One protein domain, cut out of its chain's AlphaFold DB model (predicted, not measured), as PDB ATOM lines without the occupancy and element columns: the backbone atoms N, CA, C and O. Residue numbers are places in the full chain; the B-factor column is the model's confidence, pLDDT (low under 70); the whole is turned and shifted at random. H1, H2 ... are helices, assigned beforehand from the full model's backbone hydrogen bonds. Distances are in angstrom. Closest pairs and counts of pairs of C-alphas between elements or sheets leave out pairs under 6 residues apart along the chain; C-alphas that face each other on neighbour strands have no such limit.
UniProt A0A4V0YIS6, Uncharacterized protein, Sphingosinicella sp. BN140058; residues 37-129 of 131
ATOM      1  N   TYR A  37     186.050 -74.947 -54.954       77.69
ATOM      2  CA  TYR A  37     185.510 -73.658 -55.377       77.69
ATOM      3  C   TYR A  37     184.643 -73.832 -56.635       77.69
ATOM      4  O   TYR A  37     185.084 -74.384 -57.643       77.69
ATOM      5  N   VAL A  38     183.388 -73.385 -56.564       84.31
ATOM      6  CA  VAL A  38     182.362 -73.560 -57.611       84.31
ATOM      7  C   VAL A  38     181.843 -72.236 -58.174       84.31
ATOM      8  O   VAL A  38     180.924 -72.223 -58.997       84.31
ATOM      9  N   GLY A  39     182.424 -71.122 -57.728       76.25
ATOM     10  CA  GLY A  39     182.172 -69.790 -58.263       76.25
ATOM     11  C   GLY A  39     182.951 -69.493 -59.547       76.25
ATOM     12  O   GLY A  39     183.690 -70.328 -60.069       76.25
ATOM     13  N   ARG A  40     182.769 -68.282 -60.079       78.06
ATOM     14  CA  ARG A  40     183.484 -67.799 -61.275       78.06
ATOM     15  C   ARG A  40     184.239 -66.501 -61.052       78.06
ATOM     16  O   ARG A  40     185.174 -66.229 -61.805       78.06
ATOM     17  N   ASP A  41     183.827 -65.697 -60.079       77.31
ATOM     18  CA  ASP A  41     184.347 -64.339 -59.912       77.31
ATOM     19  C   ASP A  41     185.818 -64.363 -59.489       77.31
ATOM     20  O   ASP A  41     186.653 -63.682 -60.086       77.31
ATOM     21  N   TYR A  42     186.157 -65.235 -58.543       73.50
ATOM     22  CA  TYR A  42     187.509 -65.377 -58.010       73.50
ATOM     23  C   TYR A  42     188.368 -66.373 -58.799       73.50
ATOM     24  O   TYR A  42     189.591 -66.307 -58.725       73.50
ATOM     25  N   GLN A  43     187.765 -67.231 -59.637       71.94
ATOM     26  CA  GLN A  43     188.521 -68.121 -60.536       71.94
ATOM     27  C   GLN A  43     189.416 -67.327 -61.495       71.94
ATOM     28  O   GLN A  43     190.478 -67.787 -61.903       71.94
ATOM     29  N   ARG A  44     188.959 -66.132 -61.886       71.06
ATOM     30  CA  ARG A  44     189.626 -65.270 -62.869       71.06
ATOM     31  C   ARG A  44     190.803 -64.486 -62.303       71.06
ATOM     32  O   ARG A  44     191.556 -63.927 -63.092       71.06
ATOM     33  N   LEU A  45     190.924 -64.404 -60.979       70.94
ATOM     34  CA  LEU A  45     191.960 -63.609 -60.325       70.94
ATOM     35  C   LEU A  45     193.333 -64.291 -60.400       70.94
ATOM     36  O   LEU A  45     194.338 -63.595 -60.484       70.94
ATOM     37  N   GLY A  46     193.379 -65.628 -60.451       67.94
ATOM     38  CA  GLY A  46     194.638 -66.371 -60.344       67.94
ATOM     39  C   GLY A  46     195.353 -66.105 -59.012       67.94
ATOM     40  O   GLY A  46     194.794 -65.472 -58.122       67.94
ATOM     41  N   ASN A  47     196.583 -66.600 -58.866       64.56
ATOM     42  CA  ASN A  47     197.340 -66.469 -57.610       64.56
ATOM     43  C   ASN A  47     198.463 -65.414 -57.698       64.56
ATOM     44  O   ASN A  47     199.041 -65.042 -56.683       64.56
ATOM     45  N   ASP A  48     198.776 -64.924 -58.901       68.94
ATOM     46  CA  ASP A  48     199.872 -63.977 -59.148       68.94
ATOM     47  C   ASP A  48     199.391 -62.528 -58.992       68.94
ATOM     48  O   ASP A  48     199.100 -61.824 -59.961       68.94
ATOM     49  N   CYS A  49     199.238 -62.106 -57.738       79.00
ATOM     50  CA  CYS A  49     198.735 -60.774 -57.386       79.00
ATOM     51  C   CYS A  49     199.812 -59.844 -56.812       79.00
ATOM     52  O   CYS A  49     199.565 -58.650 -56.637       79.00
ATOM     53  N   GLY A  50     201.017 -60.368 -56.560       79.06
ATOM     54  CA  GLY A  50     202.233 -59.593 -56.293       79.06
ATOM     55  C   GLY A  50     202.227 -58.716 -55.035       79.06
ATOM     56  O   GLY A  50     203.085 -57.844 -54.906       79.06
ATOM     57  N   PHE A  51     201.257 -58.889 -54.127       86.62
ATOM     58  CA  PHE A  51     201.179 -58.100 -52.895       86.62
ATOM     59  C   PHE A  51     201.983 -58.706 -51.742       86.62
ATOM     60  O   PHE A  51     202.738 -57.982 -51.092       86.62
ATOM     61  N   PHE A  52     201.797 -60.003 -51.495       87.81
ATOM     62  CA  PHE A  52     202.559 -60.752 -50.503       87.81
ATOM     63  C   PHE A  52     203.820 -61.320 -51.141       87.81
ATOM     64  O   PHE A  52     203.791 -61.838 -52.255       87.81
ATOM     65  N   GLU A  53     204.927 -61.202 -50.425       88.12
ATOM     66  CA  GLU A  53     206.230 -61.720 -50.813       88.12
ATOM     67  C   GLU A  53     206.493 -63.070 -50.124       88.12
ATOM     68  O   GLU A  53     205.836 -63.443 -49.153       88.12
ATOM     69  N   GLY A  54     207.503 -63.800 -50.600       84.88
ATOM     70  CA  GLY A  54     207.870 -65.106 -50.051       84.88
ATOM     71  C   GLY A  54     207.072 -66.262 -50.655       84.88
ATOM     72  O   GLY A  54     206.109 -66.069 -51.388       84.88
ATOM     73  N   GLU A  55     207.503 -67.489 -50.357       83.81
ATOM     74  CA  GLU A  55     206.934 -68.701 -50.965       83.81
ATOM     75  C   GLU A  55     205.432 -68.873 -50.675       83.81
ATOM     76  O   GLU A  55     204.728 -69.509 -51.451       83.81
ATOM     77  N   GLY A  56     204.936 -68.311 -49.569       86.25
ATOM     78  CA  GLY A  56     203.521 -68.339 -49.216       86.25
ATOM     79  C   GLY A  56     202.662 -67.338 -49.985       86.25
ATOM     80  O   GLY A  56     201.475 -67.594 -50.156       86.25
ATOM     81  N   GLY A  57     203.234 -66.237 -50.485       86.12
ATOM     82  CA  GLY A  57     202.479 -65.220 -51.222       86.12
ATOM     83  C   GLY A  57     201.774 -65.796 -52.453       86.12
ATOM     84  O   GLY A  57     200.573 -65.600 -52.622       86.12
ATOM     85  N   ASP A  58     202.493 -66.608 -53.233       85.44
ATOM     86  CA  ASP A  58     201.972 -67.284 -54.434       85.44
ATOM     87  C   ASP A  58     201.046 -68.477 -54.112       85.44
ATOM     88  O   ASP A  58     200.332 -68.991 -54.982       85.44
ATOM     89  N   ALA A  59     201.081 -68.958 -52.866       88.06
ATOM     90  CA  ALA A  59     200.310 -70.108 -52.398       88.06
ATOM     91  C   ALA A  59     198.972 -69.718 -51.748       88.06
ATOM     92  O   ALA A  59     198.136 -70.589 -51.503       88.06
ATOM     93  N   LEU A  60     198.753 -68.432 -51.467       89.69
ATOM     94  CA  LEU A  60     197.476 -67.933 -50.969       89.69
ATOM     95  C   LEU A  60     196.367 -68.122 -52.008       89.69
ATOM     96  O   LEU A  60     196.578 -68.018 -53.218       89.69
ATOM     97  N   ASP A  61     195.155 -68.361 -51.516       90.06
ATOM     98  CA  ASP A  61     193.972 -68.382 -52.360       90.06
ATOM     99  C   ASP A  61     193.788 -67.022 -53.060       90.06
ATOM    100  O   ASP A  61     194.000 -65.977 -52.436       90.06
ATOM    101  N   PRO A  62     193.316 -66.998 -54.322       88.56
ATOM    102  CA  PRO A  62     193.124 -65.765 -55.089       88.56
ATOM    103  C   PRO A  62     192.339 -64.680 -54.350       88.56
ATOM    104  O   PRO A  62     192.676 -63.501 -54.390       88.56
ATOM    105  N   TRP A  63     191.284 -65.056 -53.627       88.44
ATOM    106  CA  TRP A  63     190.487 -64.091 -52.874       88.44
ATOM    107  C   TRP A  63     191.220 -63.527 -51.649       88.44
ATOM    108  O   TRP A  63     190.867 -62.439 -51.217       88.44
ATOM    109  N   LEU A  64     192.240 -64.207 -51.114       91.56
ATOM    110  CA  LEU A  64     193.102 -63.690 -50.043       91.56
ATOM    111  C   LEU A  64     194.254 -62.842 -50.595       91.56
ATOM    112  O   LEU A  64     194.581 -61.805 -50.028       91.56
ATOM    113  N   ALA A  65     194.848 -63.252 -51.714       90.12
ATOM    114  CA  ALA A  65     195.998 -62.565 -52.299       90.12
ATOM    115  C   ALA A  65     195.623 -61.313 -53.114       90.12
ATOM    116  O   ALA A  65     196.405 -60.362 -53.185       90.12
ATOM    117  N   CYS A  66     194.448 -61.311 -53.749       87.56
ATOM    118  CA  CYS A  66     194.120 -60.378 -54.831       87.56
ATOM    119  C   CYS A  66     193.005 -59.382 -54.502       87.56
ATOM    120  O   CYS A  66     192.779 -58.454 -55.278       87.56
ATOM    121  N   THR A  67     192.288 -59.569 -53.394       90.00
ATOM    122  CA  THR A  67     191.247 -58.627 -52.948       90.00
ATOM    123  C   THR A  67     191.787 -57.716 -51.855       90.00
ATOM    124  O   THR A  67     192.741 -58.068 -51.162       90.00
ATOM    125  N   ASP A  68     191.214 -56.525 -51.700       90.44
ATOM    126  CA  ASP A  68     191.619 -55.608 -50.627       90.44
ATOM    127  C   ASP A  68     191.309 -56.224 -49.258       90.44
ATOM    128  O   ASP A  68     192.178 -56.289 -48.391       90.44
ATOM    129  N   GLU A  69     190.104 -56.774 -49.111       90.81
ATOM    130  CA  GLU A  69     189.604 -57.374 -47.876       90.81
ATOM    131  C   GLU A  69     190.385 -58.634 -47.483       90.81
ATOM    132  O   GLU A  69     190.665 -58.869 -46.310       90.81
ATOM    133  N   GLY A  70     190.763 -59.453 -48.466       91.94
ATOM    134  CA  GLY A  70     191.567 -60.649 -48.242       91.94
ATOM    135  C   GLY A  70     192.995 -60.319 -47.817       91.94
ATOM    136  O   GLY A  70     193.532 -60.958 -46.912       91.94
ATOM    137  N   ARG A  71     193.590 -59.281 -48.419       91.56
ATOM    138  CA  ARG A  71     194.930 -58.810 -48.050       91.56
ATOM    139  C   ARG A  71     194.958 -58.217 -46.654       91.56
ATOM    140  O   ARG A  71     195.895 -58.477 -45.908       91.56
ATOM    141  N   GLU A  72     193.935 -57.455 -46.296       90.75
ATOM    142  CA  GLU A  72     193.762 -56.949 -44.937       90.75
ATOM    143  C   GLU A  72     193.649 -58.090 -43.924       90.75
ATOM    144  O   GLU A  72     194.374 -58.095 -42.934       90.75
ATOM    145  N   LEU A  73     192.855 -59.117 -44.229       90.19
ATOM    146  CA  LEU A  73     192.720 -60.294 -43.375       90.19
ATOM    147  C   LEU A  73     194.048 -61.003 -43.131       90.19
ATOM    148  O   LEU A  73     194.382 -61.324 -41.988       90.19
ATOM    149  N   VAL A  74     194.795 -61.277 -44.203       90.88
ATOM    150  CA  VAL A  74     196.091 -61.950 -44.089       90.88
ATOM    151  C   VAL A  74     197.071 -61.076 -43.312       90.88
ATOM    152  O   VAL A  74     197.747 -61.585 -42.422       90.88
ATOM    153  N   ARG A  75     197.095 -59.766 -43.579       90.19
ATOM    154  CA  ARG A  75     197.967 -58.828 -42.872       90.19
ATOM    155  C   ARG A  75     197.679 -58.816 -41.370       90.19
ATOM    156  O   ARG A  75     198.573 -59.035 -40.565       90.19
ATOM    157  N   ASP A  76     196.424 -58.605 -40.996       86.69
ATOM    158  CA  ASP A  76     196.040 -58.367 -39.604       86.69
ATOM    159  C   ASP A  76     196.156 -59.619 -38.723       86.69
ATOM    160  O   ASP A  76     196.267 -59.514 -37.501       86.69
ATOM    161  N   ARG A  77     196.100 -60.813 -39.327       86.12
ATOM    162  CA  ARG A  77     196.094 -62.089 -38.602       86.12
ATOM    163  C   ARG A  77     197.412 -62.858 -38.676       86.12
ATOM    164  O   ARG A  77     197.632 -63.716 -37.822       86.12
ATOM    165  N   TYR A  78     198.224 -62.622 -39.703       86.12
ATOM    166  CA  TYR A  78     199.349 -63.497 -40.032       86.12
ATOM    167  C   TYR A  78     200.655 -62.774 -40.412       86.12
ATOM    168  O   TYR A  78     201.693 -63.433 -40.447       86.12
ATOM    169  N   ASP A  79     200.627 -61.466 -40.691       81.50
ATOM    170  CA  ASP A  79     201.798 -60.630 -41.023       81.50
ATOM    171  C   ASP A  79     202.167 -59.746 -39.815       81.50
ATOM    172  O   ASP A  79     202.022 -58.522 -39.834       81.50
ATOM    173  N   ASP A  80     202.580 -60.385 -38.715       74.81
ATOM    174  CA  ASP A  80     202.801 -59.728 -37.414       74.81
ATOM    175  C   ASP A  80     203.874 -58.618 -37.460       74.81
ATOM    176  O   ASP A  80     203.816 -57.650 -36.694       74.81
ATOM    177  N   ASP A  81     204.869 -58.748 -38.339       80.06
ATOM    178  CA  ASP A  81     205.943 -57.777 -38.557       80.06
ATOM    179  C   ASP A  81     205.662 -56.786 -39.697       80.06
ATOM    180  O   ASP A  81     206.430 -55.833 -39.873       80.06
ATOM    181  N   GLN A  82     204.525 -56.935 -40.391       81.69
ATOM    182  CA  GLN A  82     204.048 -56.064 -41.471       81.69
ATOM    183  C   GLN A  82     205.057 -55.912 -42.620       81.69
ATOM    184  O   GLN A  82     205.106 -54.872 -43.292       81.69
ATOM    185  N   ASP A  83     205.891 -56.928 -42.844       83.62
ATOM    186  CA  ASP A  83     206.888 -56.932 -43.913       83.62
ATOM    187  C   ASP A  83     206.344 -57.553 -45.215       83.62
ATOM    188  O   ASP A  83     207.005 -57.490 -46.260       83.62
ATOM    189  N   ARG A  84     205.095 -58.045 -45.171       87.19
ATOM    190  CA  ARG A  84     204.355 -58.703 -46.257       87.19
ATOM    191  C   ARG A  84     204.944 -60.048 -46.663       87.19
ATOM    192  O   ARG A  84     204.563 -60.567 -47.716       87.19
ATOM    193  N   ARG A  85     205.859 -60.629 -45.887       89.75
ATOM    194  CA  ARG A  85     206.449 -61.935 -46.188       89.75
ATOM    195  C   ARG A  85     205.612 -63.044 -45.582       89.75
ATOM    196  O   ARG A  85     205.588 -63.271 -44.380       89.75
ATOM    197  N   VAL A  86     204.992 -63.828 -46.454       89.62
ATOM    198  CA  VAL A  86     204.166 -64.968 -46.064       89.62
ATOM    199  C   VAL A  86     204.943 -66.255 -46.323       89.62
ATOM    200  O   VAL A  86     205.460 -66.497 -47.418       89.62
ATOM    201  N   THR A  87     205.040 -67.110 -45.305       90.81
ATOM    202  CA  THR A  87     205.609 -68.459 -45.457       90.81
ATOM    203  C   THR A  87     204.568 -69.422 -46.032       90.81
ATOM    204  O   THR A  87     203.370 -69.203 -45.870       90.81
ATOM    205  N   LEU A  88     204.996 -70.530 -46.651       89.38
ATOM    206  CA  LEU A  88     204.059 -71.562 -47.128       89.38
ATOM    207  C   LEU A  88     203.135 -72.081 -46.019       89.38
ATOM    208  O   LEU A  88     201.945 -72.258 -46.250       89.38
ATOM    209  N   ALA A  89     203.664 -72.275 -44.808       87.38
ATOM    210  CA  ALA A  89     202.871 -72.743 -43.674       87.38
ATOM    211  C   ALA A  89     201.780 -71.732 -43.285       87.38
ATOM    212  O   ALA A  89     200.647 -72.118 -43.012       87.38
ATOM    213  N   THR A  90     202.118 -70.442 -43.309       90.56
ATOM    214  CA  THR A  90     201.176 -69.349 -43.050       90.56
ATOM    215  C   THR A  90     200.085 -69.285 -44.119       90.56
ATOM    216  O   THR A  90     198.909 -69.150 -43.788       90.56
ATOM    217  N   ALA A  91     200.455 -69.414 -45.395       90.75
ATOM    218  CA  ALA A  91     199.499 -69.419 -46.498       90.75
ATOM    219  C   ALA A  91     198.533 -70.609 -46.410       90.75
ATOM    220  O   ALA A  91     197.322 -70.426 -46.517       90.75
ATOM    221  N   ASP A  92     199.050 -71.810 -46.135       90.44
ATOM    222  CA  ASP A  92     198.231 -73.006 -45.921       90.44
ATOM    223  C   ASP A  92     197.251 -72.807 -44.755       90.44
ATOM    224  O   ASP A  92     196.060 -73.106 -44.880       90.44
ATOM    225  N   GLU A  93     197.721 -72.261 -43.631       90.94
ATOM    226  CA  GLU A  93     196.870 -71.972 -42.478       90.94
ATOM    227  C   GLU A  93     195.762 -70.964 -42.819       90.94
ATOM    228  O   GLU A  93     194.590 -71.219 -42.521       90.94
ATOM    229  N   ALA A  94     196.114 -69.850 -43.467       91.44
ATOM    230  CA  ALA A  94     195.174 -68.803 -43.855       91.44
ATOM    231  C   ALA A  94     194.107 -69.328 -44.827       91.44
ATOM    232  O   ALA A  94     192.911 -69.113 -44.607       91.44
ATOM    233  N   ASN A  95     194.520 -70.088 -45.845       91.75
ATOM    234  CA  ASN A  95     193.623 -70.718 -46.810       91.75
ATOM    235  C   ASN A  95     192.635 -71.659 -46.108       91.75
ATOM    236  O   ASN A  95     191.422 -71.557 -46.295       91.75
ATOM    237  N   ILE A  96     193.127 -72.559 -45.251       90.00
ATOM    238  CA  ILE A  96     192.279 -73.527 -44.537       90.00
ATOM    239  C   ILE A  96     191.293 -72.815 -43.616       90.00
ATOM    240  O   ILE A  96     190.107 -73.163 -43.590       90.00
ATOM    241  N   TRP A  97     191.778 -71.850 -42.836       91.44
ATOM    242  CA  TRP A  97     190.935 -71.100 -41.918       91.44
ATOM    243  C   TRP A  97     189.828 -70.367 -42.680       91.44
ATOM    244  O   TRP A  97     188.656 -70.500 -42.320       91.44
ATOM    245  N   PHE A  98     190.179 -69.666 -43.762       92.56
ATOM    246  CA  PHE A  98     189.216 -68.893 -44.538       92.56
ATOM    247  C   PHE A  98     188.165 -69.792 -45.180       92.56
ATOM    248  O   PHE A  98     186.975 -69.512 -45.068       92.56
ATOM    249  N   ARG A  99     188.572 -70.908 -45.796       91.56
ATOM    250  CA  ARG A  99     187.640 -71.847 -46.437       91.56
ATOM    251  C   ARG A  99     186.624 -72.413 -45.445       91.56
ATOM    252  O   ARG A  99     185.437 -72.438 -45.741       91.56
ATOM    253  N   ARG A 100     187.065 -72.782 -44.236       90.00
ATOM    254  CA  ARG A 100     186.168 -73.231 -43.154       90.00
ATOM    255  C   ARG A 100     185.231 -72.138 -42.658       90.00
ATOM    256  O   ARG A 100     184.135 -72.439 -42.208       90.00
ATOM    257  N   HIS A 101     185.693 -70.893 -42.655       90.69
ATOM    258  CA  HIS A 101     184.883 -69.758 -42.234       90.69
ATOM    259  C   HIS A 101     183.840 -69.371 -43.290       90.69
ATOM    260  O   HIS A 101     182.729 -68.981 -42.937       90.69
ATOM    261  N   ALA A 102     184.205 -69.470 -44.569       92.38
ATOM    262  CA  ALA A 102     183.356 -69.114 -45.697       92.38
ATOM    263  C   ALA A 102     182.288 -70.168 -46.004       92.38
ATOM    264  O   ALA A 102     181.186 -69.791 -46.385       92.38
ATOM    265  N   ASP A 103     182.598 -71.450 -45.821       91.94
ATOM    266  CA  ASP A 103     181.657 -72.561 -45.988       91.94
ATOM    267  C   ASP A 103     180.590 -72.543 -44.886       91.94
ATOM    268  O   ASP A 103     180.742 -73.126 -43.809       91.94
ATOM    269  N   THR A 104     179.522 -71.788 -45.131       91.38
ATOM    270  CA  THR A 104     178.471 -71.560 -44.133       91.38
ATOM    271  C   THR A 104     177.465 -72.697 -44.057       91.38
ATOM    272  O   THR A 104     176.820 -72.862 -43.016       91.38
ATOM    273  N   ASP A 105     177.312 -73.466 -45.137       91.44
ATOM    274  CA  ASP A 105     176.381 -74.589 -45.204       91.44
ATOM    275  C   ASP A 105     177.052 -75.957 -44.972       91.44
ATOM    276  O   ASP A 105     176.355 -76.940 -44.694       91.44
ATOM    277  N   GLY A 106     178.385 -76.000 -44.940       89.94
ATOM    278  CA  GLY A 106     179.183 -77.167 -44.584       89.94
ATOM    279  C   GLY A 106     179.305 -78.187 -45.713       89.94
ATOM    280  O   GLY A 106     179.625 -79.350 -45.439       89.94
ATOM    281  N   ASP A 107     179.001 -77.807 -46.956       90.06
ATOM    282  CA  ASP A 107     179.014 -78.721 -48.096       90.06
ATOM    283  C   ASP A 107     180.423 -78.943 -48.685       90.06
ATOM    284  O   ASP A 107     180.597 -79.760 -49.598       90.06
ATOM    285  N   MET A 108     181.438 -78.285 -48.105       88.44
ATOM    286  CA  MET A 108     182.834 -78.271 -48.552       88.44
ATOM    287  C   MET A 108     183.008 -77.709 -49.968       88.44
ATOM    288  O   MET A 108     183.971 -78.033 -50.672       88.44
ATOM    289  N   ARG A 109     182.091 -76.858 -50.416       90.12
ATOM    290  CA  ARG A 109     182.168 -76.151 -51.687       90.12
ATOM    291  C   ARG A 109     182.065 -74.668 -51.397       90.12
ATOM    292  O   ARG A 109     181.336 -74.231 -50.528       90.12
ATOM    293  N   LEU A 110     182.841 -73.876 -52.123       89.31
ATOM    294  CA  LEU A 110     182.840 -72.430 -51.942       89.31
ATOM    295  C   LEU A 110     182.205 -71.756 -53.141       89.31
ATOM    296  O   LEU A 110     182.705 -71.845 -54.267       89.31
ATOM    297  N   THR A 111     181.098 -71.068 -52.897       92.06
ATOM    298  CA  THR A 111     180.432 -70.221 -53.885       92.06
ATOM    299  C   THR A 111     180.971 -68.789 -53.855       92.06
ATOM    300  O   THR A 111     181.569 -68.336 -52.880       92.06
ATOM    301  N   ASP A 112     180.712 -68.020 -54.919       88.94
ATOM    302  CA  ASP A 112     181.032 -66.582 -54.944       88.94
ATOM    303  C   ASP A 112     180.344 -65.818 -53.803       88.94
ATOM    304  O   ASP A 112     180.916 -64.887 -53.234       88.94
ATOM    305  N   GLY A 113     179.115 -66.225 -53.462       90.31
ATOM    306  CA  GLY A 113     178.334 -65.623 -52.386       90.31
ATOM    307  C   GLY A 113     178.976 -65.828 -51.017       90.31
ATOM    308  O   GLY A 113     179.050 -64.880 -50.241       90.31
ATOM    309  N   GLU A 114     179.484 -67.026 -50.752       93.56
ATOM    310  CA  GLU A 114     180.134 -67.390 -49.491       93.56
ATOM    311  C   GLU A 114     181.484 -66.717 -49.309       93.56
ATOM    312  O   GLU A 114     181.721 -66.089 -48.279       93.56
ATOM    313  N   VAL A 115     182.334 -66.752 -50.340       92.44
ATOM    314  CA  VAL A 115     183.622 -66.046 -50.317       92.44
ATOM    315  C   VAL A 115     183.392 -64.552 -50.088       92.44
ATOM    316  O   VAL A 115     184.008 -63.950 -49.209       92.44
ATOM    317  N   LYS A 116     182.444 -63.947 -50.817       92.06
ATOM    318  CA  LYS A 116     182.109 -62.529 -50.648       92.06
ATOM    319  C   LYS A 116     181.566 -62.224 -49.252       92.06
ATOM    320  O   LYS A 116     181.944 -61.215 -48.662       92.06
ATOM    321  N   ALA A 117     180.668 -63.058 -48.729       91.25
ATOM    322  CA  ALA A 117     180.105 -62.871 -47.397       91.25
ATOM    323  C   ALA A 117     181.188 -62.958 -46.314       91.25
ATOM    324  O   ALA A 117     181.207 -62.118 -45.416       91.25
ATOM    325  N   ALA A 118     182.111 -63.913 -46.427       91.75
ATOM    326  CA  ALA A 118     183.233 -64.078 -45.509       91.75
ATOM    327  C   ALA A 118     184.179 -62.868 -45.516       91.75
ATOM    328  O   ALA A 118     184.481 -62.331 -44.451       91.75
ATOM    329  N   LEU A 119     184.576 -62.386 -46.701       90.38
ATOM    330  CA  LEU A 119     185.421 -61.190 -46.840       90.38
ATOM    331  C   LEU A 119     184.758 -59.950 -46.220       90.38
ATOM    332  O   LEU A 119     185.361 -59.258 -45.403       90.38
ATOM    333  N   VAL A 120     183.484 -59.695 -46.544       85.62
ATOM    334  CA  VAL A 120     182.752 -58.520 -46.035       85.62
ATOM    335  C   VAL A 120     182.507 -58.604 -44.528       85.62
ATOM    336  O   VAL A 120     182.569 -57.587 -43.833       85.62
ATOM    337  N   ASN A 121     182.198 -59.792 -44.002       81.25
ATOM    338  CA  ASN A 121     181.993 -59.970 -42.566       81.25
ATOM    339  C   ASN A 121     183.285 -59.716 -41.792       81.25
ATOM    340  O   ASN A 121     183.230 -59.054 -40.760       81.25
ATOM    341  N   HIS A 122     184.429 -60.177 -42.300       71.75
ATOM    342  CA  HIS A 122     185.719 -59.947 -41.661       71.75
ATOM    343  C   HIS A 122     186.006 -58.450 -41.450       71.75
ATOM    344  O   HIS A 122     186.235 -58.037 -40.313       71.75
ATOM    345  N   VAL A 123     185.863 -57.630 -42.498       62.38
ATOM    346  CA  VAL A 123     186.052 -56.166 -42.419       62.38
ATOM    347  C   VAL A 123     185.131 -55.536 -41.366       62.38
ATOM    348  O   VAL A 123     185.564 -54.757 -40.520       62.38
ATOM    349  N   ARG A 124     183.852 -55.937 -41.331       65.25
ATOM    350  CA  ARG A 124     182.875 -55.401 -40.364       65.25
ATOM    351  C   ARG A 124     183.194 -55.742 -38.908       65.25
ATOM    352  O   ARG A 124     182.857 -54.956 -38.023       65.25
ATOM    353  N   PHE A 125     183.785 -56.906 -38.642       59.19
ATOM    354  CA  PHE A 125     184.165 -57.294 -37.282       59.19
ATOM    355  C   PHE A 125     185.409 -56.544 -36.789       59.19
ATOM    356  O   PHE A 125     185.483 -56.249 -35.597       59.19
ATOM    357  N   MET A 126     186.333 -56.186 -37.683       60.22
ATOM    358  CA  MET A 126     187.521 -55.395 -37.342       60.22
ATOM    359  C   MET A 126     187.170 -53.918 -37.102       60.22
ATOM    360  O   MET A 126     187.591 -53.348 -36.097       60.22
ATOM    361  N   ASP A 127     186.288 -53.335 -37.923       57.94
ATOM    362  CA  ASP A 127     185.807 -51.951 -37.749       57.94
ATOM    363  C   ASP A 127     184.895 -51.764 -36.519       57.94
ATOM    364  O   ASP A 127     184.815 -50.678 -35.944       57.94
ATOM    365  N   GLY A 128     184.182 -52.816 -36.102       49.66
ATOM    366  CA  GLY A 128     183.258 -52.790 -34.962       49.66
ATOM    367  C   GLY A 128     183.866 -53.200 -33.614       49.66
ATOM    368  O   GLY A 128     183.196 -53.072 -32.591       49.66
ATOM    369  N   GLY A 129     185.102 -53.712 -33.599       45.09
ATOM    370  CA  GLY A 129     185.787 -54.217 -32.401       45.09
ATOM    371  C   GLY A 129     186.563 -53.165 -31.602       45.09
ATOM    372  O   GLY A 129     187.073 -53.469 -30.526       45.09
TER     373      GLY A 129
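What this domain is: This is residues 37 to 129 of the 131 residues of an uncharacterized protein of Sphingosinicella sp. BN140058 (UniProt A0A4V0YIS6). Three crossed helices, H2, H3 and H4, are set as a triangle, with the very short H1 over one side of it and the long unnamed stretch of residues 37 to 61 spread out beyond H1. The end of H3 meets the first half of H4 nearly squarely, and H2 lies steeply to both. The printed part has 93 residues with four named helices, H1 to H4 in chain order, and no named strand; its class is all helix. It is compact, with a radius of gyration of the C-alphas of 12.5 A and spans of 34 by 31 by 20 A.

How they stand to each other: After residues 37 to 61, H1, residues 62 to 65, touches H2, residues 68 to 78, only at the corner by their tight link; the closest C-alphas, of Leu 64 and Gly 70, are 3.9 A apart. H2 is the hub. It only just touches residues 90 to 94 of H3, residues 88 to 102, with 3 pairs of C-alphas within 8 A, the closest those of Tyr 78 and Thr 90 at 6.8 A; the tilt is steep, 60 degrees, opposite ways. H4, residues 112 to 128, touches H2 with residues 119 to 123 alone, closest at the C-alphas of Glu 69 and Leu 119, 5.8 A, at a steep tilt of 61 degrees, the same way. H3 and H4 touch about perpendicular, at 81 degrees, with the C-alphas of Ala 102 and Ala 118 closest at 5.0 A. H1 is close but not clearly touching H4, with the C-alphas of Trp 63 and Val 115 closest at 7.6 A. Every O i to N i+4 pair is within hydrogen-bond range in H2, H3 and H4; H1 is too short for such a pair.

Where its parts are: H1 begins at C-alpha 62, (193.124, -65.765, -55.089). H2 is 15.3 A long, H3 20.9 A, and H4 24.4 A, ending at C-alpha 128, (183.258, -52.790, -34.962).

The domain as a whole: The C-alphas of Asp 83 and Asp 107, 35.6 A apart, are the two farthest apart. The printed part has no cut and no long link between helices. The model's pLDDT is under 70 at residues 46 to 48 and 123 to 129.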